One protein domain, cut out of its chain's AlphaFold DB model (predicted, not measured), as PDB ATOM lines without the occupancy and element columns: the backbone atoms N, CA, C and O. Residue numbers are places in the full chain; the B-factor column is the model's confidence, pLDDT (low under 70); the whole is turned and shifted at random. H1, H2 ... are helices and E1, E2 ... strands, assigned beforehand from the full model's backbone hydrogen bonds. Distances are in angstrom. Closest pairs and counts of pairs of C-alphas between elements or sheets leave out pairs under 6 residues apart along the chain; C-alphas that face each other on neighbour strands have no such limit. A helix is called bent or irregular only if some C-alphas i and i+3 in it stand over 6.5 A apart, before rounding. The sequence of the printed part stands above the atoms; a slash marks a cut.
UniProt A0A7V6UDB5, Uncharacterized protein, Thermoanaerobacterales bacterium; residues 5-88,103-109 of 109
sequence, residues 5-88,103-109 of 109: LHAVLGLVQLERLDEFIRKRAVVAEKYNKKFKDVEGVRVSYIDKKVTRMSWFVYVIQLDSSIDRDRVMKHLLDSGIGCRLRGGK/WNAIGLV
ATOM      1  N   LEU A   5     180.942 116.168 159.796       77.25
ATOM      2  CA  LEU A   5     181.859 115.584 158.812       77.25
ATOM      3  C   LEU A   5     181.915 114.047 158.863       77.25
ATOM      4  O   LEU A   5     181.905 113.399 157.816       77.25
ATOM      5  N   HIS A   6     181.941 113.443 160.056       76.56
ATOM      6  CA  HIS A   6     181.900 111.983 160.192       76.56
ATOM      7  C   HIS A   6     180.535 111.407 159.797       76.56
ATOM      8  O   HIS A   6     180.480 110.317 159.227       76.56
ATOM      9  N   ALA A   7     179.445 112.138 160.054       78.62
ATOM     10  CA  ALA A   7     178.102 111.724 159.654       78.62
ATOM     11  C   ALA A   7     177.929 111.752 158.125       78.62
ATOM     12  O   ALA A   7     177.449 110.776 157.550       78.62
ATOM     13  N   VAL A   8     178.396 112.814 157.460       79.44
ATOM     14  CA  VAL A   8     178.358 112.942 155.992       79.44
ATOM     15  C   VAL A   8     179.219 111.869 155.324       79.44
ATOM     16  O   VAL A   8     178.762 111.203 154.394       79.44
ATOM     17  N   LEU A   9     180.433 111.625 155.830       81.00
ATOM     18  CA  LEU A   9     181.287 110.548 155.324       81.00
ATOM     19  C   LEU A   9     180.633 109.171 155.512       81.00
ATOM     20  O   LEU A   9     180.667 108.347 154.599       81.00
ATOM     21  N   GLY A  10     180.023 108.929 156.675       75.31
ATOM     22  CA  GLY A  10     179.295 107.697 156.966       75.31
ATOM     23  C   GLY A  10     178.130 107.463 156.005       75.31
ATOM     24  O   GLY A  10     177.965 106.345 155.525       75.31
ATOM     25  N   LEU A  11     177.379 108.510 155.656       77.88
ATOM     26  CA  LEU A  11     176.254 108.417 154.722       77.88
ATOM     27  C   LEU A  11     176.712 107.966 153.323       77.88
ATOM     28  O   LEU A  11     176.173 107.011 152.772       77.88
ATOM     29  N   VAL A  12     177.785 108.573 152.806       79.50
ATOM     30  CA  VAL A  12     178.379 108.205 151.507       79.50
ATOM     31  C   VAL A  12     178.984 106.791 151.537       79.50
ATOM     32  O   VAL A  12     178.933 106.057 150.548       79.50
ATOM     33  N   GLN A  13     179.544 106.364 152.675       71.62
ATOM     34  CA  GLN A  13     180.041 104.991 152.851       71.62
ATOM     35  C   GLN A  13     178.897 103.963 152.849       71.62
ATOM     36  O   GLN A  13     179.062 102.866 152.310       71.62
ATOM     37  N   LEU A  14     177.739 104.312 153.420       77.19
ATOM     38  CA  LEU A  14     176.559 103.445 153.474       77.19
ATOM     39  C   LEU A  14     175.922 103.240 152.093       77.19
ATOM     40  O   LEU A  14     175.528 102.116 151.789       77.19
ATOM     41  N   GLU A  15     175.898 104.253 151.224       78.12
ATOM     42  CA  GLU A  15     175.391 104.111 149.845       78.12
ATOM     43  C   GLU A  15     176.171 103.063 149.035       78.12
ATOM     44  O   GLU A  15     175.614 102.321 148.225       78.12
ATOM     45  N   ARG A  16     177.477 102.949 149.291       76.62
ATOM     46  CA  ARG A  16     178.361 101.992 148.608       76.62
ATOM     47  C   ARG A  16     178.434 100.637 149.310       76.62
ATOM     48  O   ARG A  16     178.949  99.672 148.740       76.62
ATOM     49  N   LEU A  17     177.906 100.528 150.528       77.75
ATOM     50  CA  LEU A  17     177.964  99.311 151.339       77.75
ATOM     51  C   LEU A  17     177.285  98.127 150.641       77.75
ATOM     52  O   LEU A  17     177.826  97.022 150.638       77.75
ATOM     53  N   ASP A  18     176.135  98.348 150.003       76.94
ATOM     54  CA  ASP A  18     175.409  97.284 149.302       76.94
ATOM     55  C   ASP A  18     176.160  96.779 148.060       76.94
ATOM     56  O   ASP A  18     176.098  95.594 147.717       76.94
ATOM     57  N   GLU A  19     176.907  97.652 147.383       79.12
ATOM     58  CA  GLU A  19     177.811  97.264 146.298       79.12
ATOM     59  C   GLU A  19     178.964  96.399 146.830       79.12
ATOM     60  O   GLU A  19     179.247  95.329 146.280       79.12
ATOM     61  N   PHE A  20     179.596  96.810 147.934       79.12
ATOM     62  CA  PHE A  20     180.679  96.050 148.562       79.12
ATOM     63  C   PHE A  20     180.217  94.679 149.064       79.12
ATOM     64  O   PHE A  20     180.915  93.685 148.853       79.12
ATOM     65  N   ILE A  21     179.034  94.598 149.675       76.31
ATOM     66  CA  ILE A  21     178.454  93.330 150.136       76.31
ATOM     67  C   ILE A  21     178.208  92.393 148.950       76.31
ATOM     68  O   ILE A  21     178.603  91.227 149.010       76.31
ATOM     69  N   ARG A  22     177.632  92.892 147.846       78.69
ATOM     70  CA  ARG A  22     177.404  92.093 146.628       78.69
ATOM     71  C   ARG A  22     178.706  91.583 146.018       78.69
ATOM     72  O   ARG A  22     178.822  90.391 145.745       78.69
ATOM     73  N   LYS A  23     179.713  92.449 145.863       79.25
ATOM     74  CA  LYS A  23     181.031  92.055 145.336       79.25
ATOM     75  C   LYS A  23     181.675  90.958 146.183       79.25
ATOM     76  O   LYS A  23     182.201  89.989 145.640       79.25
ATOM     77  N   ARG A  24     181.597  91.072 147.510       78.94
ATOM     78  CA  ARG A  24     182.169  90.068 148.413       78.94
ATOM     79  C   ARG A  24     181.369  88.766 148.439       78.94
ATOM     80  O   ARG A  24     181.978  87.709 148.552       78.94
ATOM     81  N   ALA A  25     180.051  88.815 148.242       76.25
ATOM     82  CA  ALA A  25     179.233  87.611 148.090       76.25
ATOM     83  C   ALA A  25     179.645  86.783 146.865       76.25
ATOM     84  O   ALA A  25     179.799  85.570 146.974       76.25
ATOM     85  N   VAL A  26     179.927  87.436 145.731       79.81
ATOM     86  CA  VAL A  26     180.431  86.758 144.522       79.81
ATOM     87  C   VAL A  26     181.785  86.088 144.780       79.81
ATOM     88  O   VAL A  26     182.022  84.959 144.349       79.81
ATOM     89  N   VAL A  27     182.689  86.769 145.489       80.75
ATOM     90  CA  VAL A  27     184.003  86.216 145.855       80.75
ATOM     91  C   VAL A  27     183.852  85.016 146.791       80.75
ATOM     92  O   VAL A  27     184.472  83.979 146.567       80.75
ATOM     93  N   ALA A  28     182.982  85.115 147.793       75.38
ATOM     94  CA  ALA A  28     182.707  84.021 148.709       75.38
ATOM     95  C   ALA A  28     182.078  82.805 148.019       75.38
ATOM     96  O   ALA A  28     182.430  81.675 148.338       75.38
ATOM     97  N   GLU A  29     181.200  83.007 147.034       78.44
ATOM     98  CA  GLU A  29     180.646  81.908 146.242       78.44
ATOM     99  C   GLU A  29     181.734  81.205 145.414       78.44
ATOM    100  O   GLU A  29     181.767  79.976 145.337       78.44
ATOM    101  N   LYS A  30     182.673  81.970 144.837       78.75
ATOM    102  CA  LYS A  30     183.841  81.402 144.145       78.75
ATOM    103  C   LYS A  30     184.710  80.580 145.094       78.75
ATOM    104  O   LYS A  30     185.128  79.487 144.718       78.75
ATOM    105  N   TYR A  31     184.955  81.072 146.307       77.12
ATOM    106  CA  TYR A  31     185.674  80.308 147.325       77.12
ATOM    107  C   TYR A  31     184.902  79.056 147.743       77.12
ATOM    108  O   TYR A  31     185.491  77.983 147.753       77.12
ATOM    109  N   ASN A  32     183.586  79.144 147.965       76.12
ATOM    110  CA  ASN A  32     182.756  77.984 148.300       76.12
ATOM    111  C   ASN A  32     182.865  76.896 147.229       76.12
ATOM    112  O   ASN A  32     183.000  75.726 147.567       76.12
ATOM    113  N   LYS A  33     182.838  77.274 145.943       79.06
ATOM    114  CA  LYS A  33     183.006  76.331 144.828       79.06
ATOM    115  C   LYS A  33     184.401  75.707 144.817       79.06
ATOM    116  O   LYS A  33     184.501  74.499 144.686       79.06
ATOM    117  N   LYS A  34     185.458  76.506 145.001       79.12
ATOM    118  CA  LYS A  34     186.847  76.013 144.997       79.12
ATOM    119  C   LYS A  34     187.189  75.134 146.200       79.12
ATOM    120  O   LYS A  34     187.920  74.171 146.040       79.12
ATOM    121  N   PHE A  35     186.688  75.465 147.389       76.44
ATOM    122  CA  PHE A  35     186.977  74.720 148.617       76.44
ATOM    123  C   PHE A  35     186.102  73.480 148.797       76.44
ATOM    124  O   PHE A  35     186.455  72.622 149.595       76.44
ATOM    125  N   LYS A  36     184.990  73.352 148.057       73.19
ATOM    126  CA  LYS A  36     184.131  72.160 148.104       73.19
ATOM    127  C   LYS A  36     184.874  70.882 147.699       73.19
ATOM    128  O   LYS A  36     184.563  69.821 148.227       73.19
ATOM    129  N   ASP A  37     185.844  71.010 146.800       72.50
ATOM    130  CA  ASP A  37     186.609  69.887 146.255       72.50
ATOM    131  C   ASP A  37     187.935  69.654 147.005       72.50
ATOM    132  O   ASP A  37     188.717  68.785 146.627       72.50
ATOM    133  N   VAL A  38     188.212  70.429 148.062       75.88
ATOM    134  CA  VAL A  38     189.442  70.287 148.850       75.88
ATOM    135  C   VAL A  38     189.192  69.357 150.031       75.88
ATOM    136  O   VAL A  38     188.471  69.687 150.974       75.88
ATOM    137  N   GLU A  39     189.829  68.191 149.991       70.25
ATOM    138  CA  GLU A  39     189.759  67.200 151.058       70.25
ATOM    139  C   GLU A  39     190.337  67.756 152.372       70.25
ATOM    140  O   GLU A  39     191.412  68.356 152.407       70.25
ATOM    141  N   GLY A  40     189.582  67.609 153.463       70.38
ATOM    142  CA  GLY A  40     189.954  68.131 154.782       70.38
ATOM    143  C   GLY A  40     189.707  69.632 154.996       70.38
ATOM    144  O   GLY A  40     190.012  70.138 156.076       70.38
ATOM    145  N   VAL A  41     189.109  70.348 154.034       75.44
ATOM    146  CA  VAL A  41     188.622  71.723 154.232       75.44
ATOM    147  C   VAL A  41     187.100  71.722 154.331       75.44
ATOM    148  O   VAL A  41     186.384  71.406 153.386       75.44
ATOM    149  N   ARG A  42     186.573  72.131 155.483       70.69
ATOM    150  CA  ARG A  42     185.149  72.389 155.685       70.69
ATOM    151  C   ARG A  42     184.874  73.878 155.576       70.69
ATOM    152  O   ARG A  42     185.334  74.695 156.373       70.69
ATOM    153  N   VAL A  43     184.080  74.239 154.581       72.75
ATOM    154  CA  VAL A  43     183.587  75.604 154.415       72.75
ATOM    155  C   VAL A  43     182.613  75.941 155.546       72.75
ATOM    156  O   VAL A  43     181.794  75.102 155.921       72.75
ATOM    157  N   SER A  44     182.680  77.156 156.101       65.69
ATOM    158  CA  SER A  44     181.754  77.548 157.168       65.69
ATOM    159  C   SER A  44     180.316  77.551 156.640       65.69
ATOM    160  O   SER A  44     180.006  78.233 155.663       65.69
ATOM    161  N   TYR A  45     179.435  76.793 157.296       60.75
ATOM    162  CA  TYR A  45     178.015  76.752 156.956       60.75
ATOM    163  C   TYR A  45     177.398  78.141 157.133       60.75
ATOM    164  O   TYR A  45     177.536  78.770 158.185       60.75
ATOM    165  N   ILE A  46     176.726  78.621 156.091       62.50
ATOM    166  CA  ILE A  46     175.953  79.858 156.136       62.50
ATOM    167  C   ILE A  46     174.527  79.441 156.452       62.50
ATOM    168  O   ILE A  46     173.907  78.711 155.674       62.50
ATOM    169  N   ASP A  47     174.009  79.883 157.594       52.19
ATOM    170  CA  ASP A  47     172.624  79.601 157.941       52.19
ATOM    171  C   ASP A  47     171.683  80.283 156.936       52.19
ATOM    172  O   ASP A  47     171.841  81.462 156.610       52.19
ATOM    173  N   LYS A  48     170.691  79.533 156.446       54.19
ATOM    174  CA  LYS A  48     169.696  80.004 155.468       54.19
ATOM    175  C   LYS A  48     168.865  81.187 155.978       54.19
ATOM    176  O   LYS A  48     168.240  81.867 155.173       54.19
ATOM    177  N   LYS A  49     168.847  81.437 157.292       50.25
ATOM    178  CA  LYS A  49     168.185  82.589 157.920       50.25
ATOM    179  C   LYS A  49     168.999  83.879 157.819       50.25
ATOM    180  O   LYS A  49     168.478  84.940 158.161       50.25
ATOM    181  N   VAL A  50     170.258  83.826 157.376       58.62
ATOM    182  CA  VAL A  50     171.071  85.033 157.225       58.62
ATOM    183  C   VAL A  50     170.780  85.706 155.889       58.62
ATOM    184  O   VAL A  50     171.289  85.314 154.843       58.62
ATOM    185  N   THR A  51     169.991  86.777 155.941       54.31
ATOM    186  CA  THR A  51     169.594  87.558 154.760       54.31
ATOM    187  C   THR A  51     170.727  88.441 154.218       54.31
ATOM    188  O   THR A  51     170.769  88.733 153.026       54.31
ATOM    189  N   ARG A  52     171.665  88.874 155.077       54.66
ATOM    190  CA  ARG A  52     172.844  89.683 154.707       54.66
ATOM    191  C   ARG A  52     174.076  89.234 155.492       54.66
ATOM    192  O   ARG A  52     174.212  89.555 156.668       54.66
ATOM    193  N   MET A  53     174.991  88.532 154.825       63.56
ATOM    194  CA  MET A  53     176.326  88.252 155.361       63.56
ATOM    195  C   MET A  53     177.296  89.359 154.956       63.56
ATOM    196  O   MET A  53     177.566  89.573 153.773       63.56
ATOM    197  N   SER A  54     177.868  90.031 155.950       57.50
ATOM    198  CA  SER A  54     179.049  90.864 155.745       57.50
ATOM    199  C   SER A  54     180.257  89.939 155.653       57.50
ATOM    200  O   SER A  54     180.829  89.544 156.663       57.50
ATOM    201  N   TRP A  55     180.623  89.567 154.429       61.72
ATOM    202  CA  TRP A  55     181.807  88.779 154.070       61.72
ATOM    203  C   TRP A  55     183.111  89.540 154.370       61.72
ATOM    204  O   TRP A  55     183.893  89.853 153.474       61.72
ATOM    205  N   PHE A  56     183.309  89.961 155.619       61.06
ATOM    206  CA  PHE A  56     184.488  90.714 156.034       61.06
ATOM    207  C   PHE A  56     185.716  89.840 156.213       61.06
ATOM    208  O   PHE A  56     186.824  90.296 155.971       61.06
ATOM    209  N   VAL A  57     185.491  88.583 156.569       65.94
ATOM    210  CA  VAL A  57     186.503  87.540 156.639       65.94
ATOM    211  C   VAL A  57     185.854  86.274 156.106       65.94
ATOM    212  O   VAL A  57     184.717  85.963 156.477       65.94
ATOM    213  N   TYR A  58     186.550  85.548 155.240       70.25
ATOM    214  CA  TYR A  58     186.089  84.249 154.771       70.25
ATOM    215  C   TYR A  58     186.698  83.155 155.648       70.25
ATOM    216  O   TYR A  58     187.914  82.980 155.674       70.25
ATOM    217  N   VAL A  59     185.864  82.450 156.413       70.94
ATOM    218  CA  VAL A  59     186.331  81.459 157.390       70.94
ATOM    219  C   VAL A  59     186.226  80.056 156.806       70.94
ATOM    220  O   VAL A  59     185.141  79.615 156.427       70.94
ATOM    221  N   ILE A  60     187.351  79.347 156.802       74.25
ATOM    222  CA  ILE A  60     187.429  77.916 156.504       74.25
ATOM    223  C   ILE A  60     187.832  77.153 157.760       74.25
ATOM    224  O   ILE A  60     188.608  77.645 158.579       74.25
ATOM    225  N   GLN A  61     187.286  75.957 157.926       72.88
ATOM    226  CA  GLN A  61     187.674  75.011 158.963       72.88
ATOM    227  C   GLN A  61     188.552  73.943 158.319       72.88
ATOM    228  O   GLN A  61     188.200  73.394 157.280       72.88
ATOM    229  N   LEU A  62     189.701  73.670 158.916       74.06
ATOM    230  CA  LEU A  62     190.582  72.584 158.513       74.06
ATOM    231  C   LEU A  62     190.334  71.373 159.411       74.06
ATOM    232  O   LEU A  62     189.949  71.529 160.570       74.06
ATOM    233  N   ASP A  63     190.563  70.176 158.885       73.75
ATOM    234  CA  ASP A  63     190.543  68.947 159.673       73.75
ATOM    235  C   ASP A  63     191.588  68.998 160.808       73.75
ATOM    236  O   ASP A  63     192.589  69.722 160.736       73.75
ATOM    237  N   SER A  64     191.365  68.237 161.881       69.06
ATOM    238  CA  SER A  64     192.319  68.118 162.991       69.06
ATOM    239  C   SER A  64     193.639  67.474 162.561       69.06
ATOM    240  O   SER A  64     194.669  67.726 163.183       69.06
ATOM    241  N   SER A  65     193.611  66.703 161.473       72.12
ATOM    242  CA  SER A  65     194.766  66.039 160.868       72.12
ATOM    243  C   SER A  65     195.659  66.987 160.053       72.12
ATOM    244  O   SER A  65     196.772  66.616 159.684       72.12
ATOM    245  N   ILE A  66     195.189  68.205 159.750       73.31
ATOM    246  CA  ILE A  66     195.918  69.187 158.941       73.31
ATOM    247  C   ILE A  66     196.654  70.175 159.846       73.31
ATOM    248  O   ILE A  66     196.061  70.846 160.695       73.31
ATOM    249  N   ASP A  67     197.960  70.317 159.610       75.44
ATOM    250  CA  ASP A  67     198.786  71.322 160.269       75.44
ATOM    251  C   ASP A  67     198.408  72.733 159.788       75.44
ATOM    252  O   ASP A  67     198.738  73.173 158.682       75.44
ATOM    253  N   ARG A  68     197.692  73.448 160.656       70.88
ATOM    254  CA  ARG A  68     197.234  74.816 160.412       70.88
ATOM    255  C   ARG A  68     198.370  75.805 160.228       70.88
ATOM    256  O   ARG A  68     198.221  76.720 159.423       70.88
ATOM    257  N   ASP A  69     199.462  75.656 160.974       73.50
ATOM    258  CA  ASP A  69     200.586  76.591 160.922       73.50
ATOM    259  C   ASP A  69     201.298  76.468 159.576       73.50
ATOM    260  O   ASP A  69     201.645  77.473 158.950       73.50
ATOM    261  N   ARG A  70     201.407  75.240 159.057       79.19
ATOM    262  CA  ARG A  70     201.919  74.989 157.707       79.19
ATOM    263  C   ARG A  70     201.030  75.605 156.625       79.19
ATOM    264  O   ARG A  70     201.551  76.237 155.707       79.19
ATOM    265  N   VAL A  71     199.707  75.461 156.737       78.06
ATOM    266  CA  VAL A  71     198.756  76.085 155.798       78.06
ATOM    267  C   VAL A  71     198.836  77.609 155.876       78.06
ATOM    268  O   VAL A  71     198.905  78.275 154.847       78.06
ATOM    269  N   MET A  72     198.891  78.170 157.083       74.75
ATOM    270  CA  MET A  72     198.998  79.612 157.290       74.75
ATOM    271  C   MET A  72     200.287  80.173 156.690       74.75
ATOM    272  O   MET A  72     200.241  81.189 156.003       74.75
ATOM    273  N   LYS A  73     201.420  79.494 156.895       80.75
ATOM    274  CA  LYS A  73     202.701  79.886 156.305       80.75
ATOM    275  C   LYS A  73     202.637  79.873 154.779       80.75
ATOM    276  O   LYS A  73     203.029  80.845 154.151       80.75
ATOM    277  N   HIS A  74     202.056  78.829 154.192       81.88
ATOM    278  CA  HIS A  74     201.908  78.736 152.740       81.88
ATOM    279  C   HIS A  74     201.009  79.838 152.159       81.88
ATOM    280  O   HIS A  74     201.291  80.384 151.091       81.88
ATOM    281  N   LEU A  75     199.938  80.197 152.870       79.00
ATOM    282  CA  LEU A  75     199.051  81.287 152.468       79.00
ATOM    283  C   LEU A  75     199.743  82.651 152.582       79.00
ATOM    284  O   LEU A  75     199.616  83.464 151.670       79.00
ATOM    285  N   LEU A  76     200.521  82.877 153.645       81.81
ATOM    286  CA  LEU A  76     201.329  84.088 153.812       81.81
ATOM    287  C   LEU A  76     202.401  84.211 152.722       81.81
ATOM    288  O   LEU A  76     202.532  85.280 152.132       81.81
ATOM    289  N   ASP A  77     203.098  83.118 152.403       80.75
ATOM    290  CA  ASP A  77     204.089  83.065 151.317       80.75
ATOM    291  C   ASP A  77     203.442  83.328 149.945       80.75
ATOM    292  O   ASP A  77     204.062  83.900 149.052       80.75
ATOM    293  N   SER A  78     202.163  82.974 149.792       81.00
ATOM    294  CA  SER A  78     201.356  83.273 148.601       81.00
ATOM    295  C   SER A  78     200.779  84.700 148.591       81.00
ATOM    296  O   SER A  78     200.013  85.044 147.690       81.00
ATOM    297  N   GLY A  79     201.102  85.532 149.587       79.25
ATOM    298  CA  GLY A  79     200.613  86.908 149.715       79.25
ATOM    299  C   GLY A  79     199.169  87.033 150.215       79.25
ATOM    300  O   GLY A  79     198.571  88.103 150.101       79.25
ATOM    301  N   ILE A  80     198.586  85.961 150.760       77.44
ATOM    302  CA  ILE A  80     197.204  85.930 151.250       77.44
ATOM    303  C   ILE A  80     197.190  86.202 152.757       77.44
ATOM    304  O   ILE A  80     197.707  85.425 153.565       77.44
ATOM    305  N   GLY A  81     196.547  87.305 153.149       74.88
ATOM    306  CA  GLY A  81     196.388  87.694 154.546       74.88
ATOM    307  C   GLY A  81     195.516  86.699 155.309       74.88
ATOM    308  O   GLY A  81     194.314  86.601 155.079       74.88
ATOM    309  N   CYS A  82     196.114  85.971 156.248       72.00
ATOM    310  CA  CYS A  82     195.402  85.007 157.080       72.00
ATOM    311  C   CYS A  82     195.414  85.449 158.535       72.00
ATOM    312  O   CYS A  82     196.448  85.844 159.075       72.00
ATOM    313  N   ARG A  83     194.263  85.347 159.196       71.06
ATOM    314  CA  ARG A  83     194.127  85.581 160.629       71.06
ATOM    315  C   ARG A  83     193.621  84.317 161.310       71.06
ATOM    316  O   ARG A  83     192.574  83.773 160.958       71.06
ATOM    317  N   LEU A  84     194.352  83.884 162.332       62.78
ATOM    318  CA  LEU A  84     193.903  82.826 163.228       62.78
ATOM    319  C   LEU A  84     192.685  83.316 164.011       62.78
ATOM    320  O   LEU A  84     192.747  84.340 164.695       62.78
ATOM    321  N   ARG A  85     191.582  82.561 163.963       58.75
ATOM    322  CA  ARG A  85     190.463  82.758 164.891       58.75
ATOM    323  C   ARG A  85     190.726  81.931 166.149       58.75
ATOM    324  O   ARG A  85     190.069  80.930 166.403       58.75
ATOM    325  N   GLY A  86     191.741  82.334 166.909       47.03
ATOM    326  CA  GLY A  86     192.087  81.730 168.192       47.03
ATOM    327  C   GLY A  86     191.466  82.522 169.333       47.03
ATOM    328  O   GLY A  86     191.986  83.571 169.705       47.03
ATOM    329  N   GLY A  87     190.369  82.028 169.904       41.44
ATOM    330  CA  GLY A  87     189.954  82.473 171.229       41.44
ATOM    331  C   GLY A  87     190.969  81.954 172.242       41.44
ATOM    332  O   GLY A  87     190.915  80.784 172.610       41.44
ATOM    333  N   LYS A  88     191.907  82.796 172.692       36.00
ATOM    334  CA  LYS A  88     192.513  82.562 174.003       36.00
ATOM    335  C   LYS A  88     191.386  82.737 175.012       36.00
ATOM    336  O   LYS A  88     190.764  83.791 175.078       36.00
ATOM    337  N   TRP A 103     188.845  73.454 167.128       48.31
ATOM    338  CA  TRP A 103     188.409  74.468 166.170       48.31
ATOM    339  C   TRP A 103     189.609  74.953 165.354       48.31
ATOM    340  O   TRP A 103     190.292  75.924 165.693       48.31
ATOM    341  N   ASN A 104     189.872  74.254 164.258       57.25
ATOM    342  CA  ASN A 104     190.945  74.544 163.325       57.25
ATOM    343  C   ASN A 104     190.495  75.559 162.257       57.25
ATOM    344  O   ASN A 104     190.572  75.304 161.061       57.25
ATOM    345  N   ALA A 105     189.989  76.718 162.687       61.94
ATOM    346  CA  ALA A 105     189.439  77.728 161.782       61.94
ATOM    347  C   ALA A 105     190.471  78.797 161.377       61.94
ATOM    348  O   ALA A 105     191.086  79.438 162.235       61.94
ATOM    349  N   ILE A 106     190.604  79.041 160.071       60.84
ATOM    350  CA  ILE A 106     191.417  80.117 159.492       60.84
ATOM    351  C   ILE A 106     190.487  81.135 158.832       60.84
ATOM    352  O   ILE A 106     189.611  80.776 158.047       60.84
ATOM    353  N   GLY A 107     190.671  82.414 159.165       66.38
ATOM    354  CA  GLY A 107     190.013  83.526 158.491       66.38
ATOM    355  C   GLY A 107     190.908  84.111 157.405       66.38
ATOM    356  O   GLY A 107     191.984  84.619 157.715       66.38
ATOM    357  N   LEU A 108     190.460  84.061 156.157       62.81
ATOM    358  CA  LEU A 108     191.075  84.752 155.025       62.81
ATOM    359  C   LEU A 108     190.549  86.193 154.978       62.81
ATOM    360  O   LEU A 108     189.330  86.399 155.046       62.81
ATOM    361  N   VAL A 109     191.462  87.164 154.912       60.22
ATOM    362  CA  VAL A 109     191.181  88.613 154.878       60.22
ATOM    363  C   VAL A 109     191.314  89.146 153.459       60.22
ATOM    364  O   VAL A 109     192.271  88.735 152.767       60.22
TER     365      VAL A 109
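This is residues 5 to 88 and 103 to 109 of the 109 residues of an uncharacterized protein of Thermoanaerobacterales bacterium (UniProt A0A7V6UDB5). A small twisted sheet of four short strands has two helices over one face: H2 over the E4 and E3 end, and H1b, the second arm of the long bent helix H1, over the E1 end. The free start of H1, residues 5 to 16, sticks out well beyond the sheet, and so does the loop of residues 46 to 51. The printed part has 91 residues, ordered H1 E1 E2 H2 E3 E4; the sheet, E1 E2 E4 E3, is antiparallel and the class is mixed. The whole is loose, with a radius of gyration of the C-alphas of 15.7 A, and elongated, spanning 50 by 28 by 27 A.

Look first for the strands: E1 is residues 41 to 43, E2 58 to 62 (13.0 A), E4 105 to 108 and E3 82 to 84. H2 is residues 68 to 77, 14.1 A. Find C-alpha 5 at (181.859, 115.584, 158.812), where H1, residues 5 to 35, begins. By its hydrogen bonds it was assigned as one helix, but it is bent: C-alphas 15 and 18 are 6.8 A apart, giving H1a, residues 5 to 15, 15.9 A, and H1b, residues 18 to 35, 25.4 A. E4 ends at C-alpha 108, (191.075, 84.752, 155.025).

In the hairpin E1 and E2, N 42 and O 61 are within hydrogen-bond range at 2.7 A; look next at N 60 and O 106, 2.9 A, for E2 and E4, and N 83 and O 107, 2.8 A, for E4 and E3. E2, H2 and E3 form a split strand-helix-strand unit, two strands running the same way with E4 between them, its crossover right-handed. H2 is on the sheet along E4, height 9.7 A; its closest C-alphas to E3 are Met 72 and Cys 82, 6.5 A. H1b, on the same face, making two layers, helices on one face of a sheet, is over E1, closest at the C-alphas of Phe 35 and Val 41, 6.6 A. Every O i to N i+4 pair is within range in H1a, H1b and H2.

Residues 89 to 102 are not printed; C-alphas 88 and 103 are 12.0 A apart across the cut. The link E1 to E2 is long. Confidence is under 70 at residues 44 to 57, 64, 84 to 88 and 103 to 109.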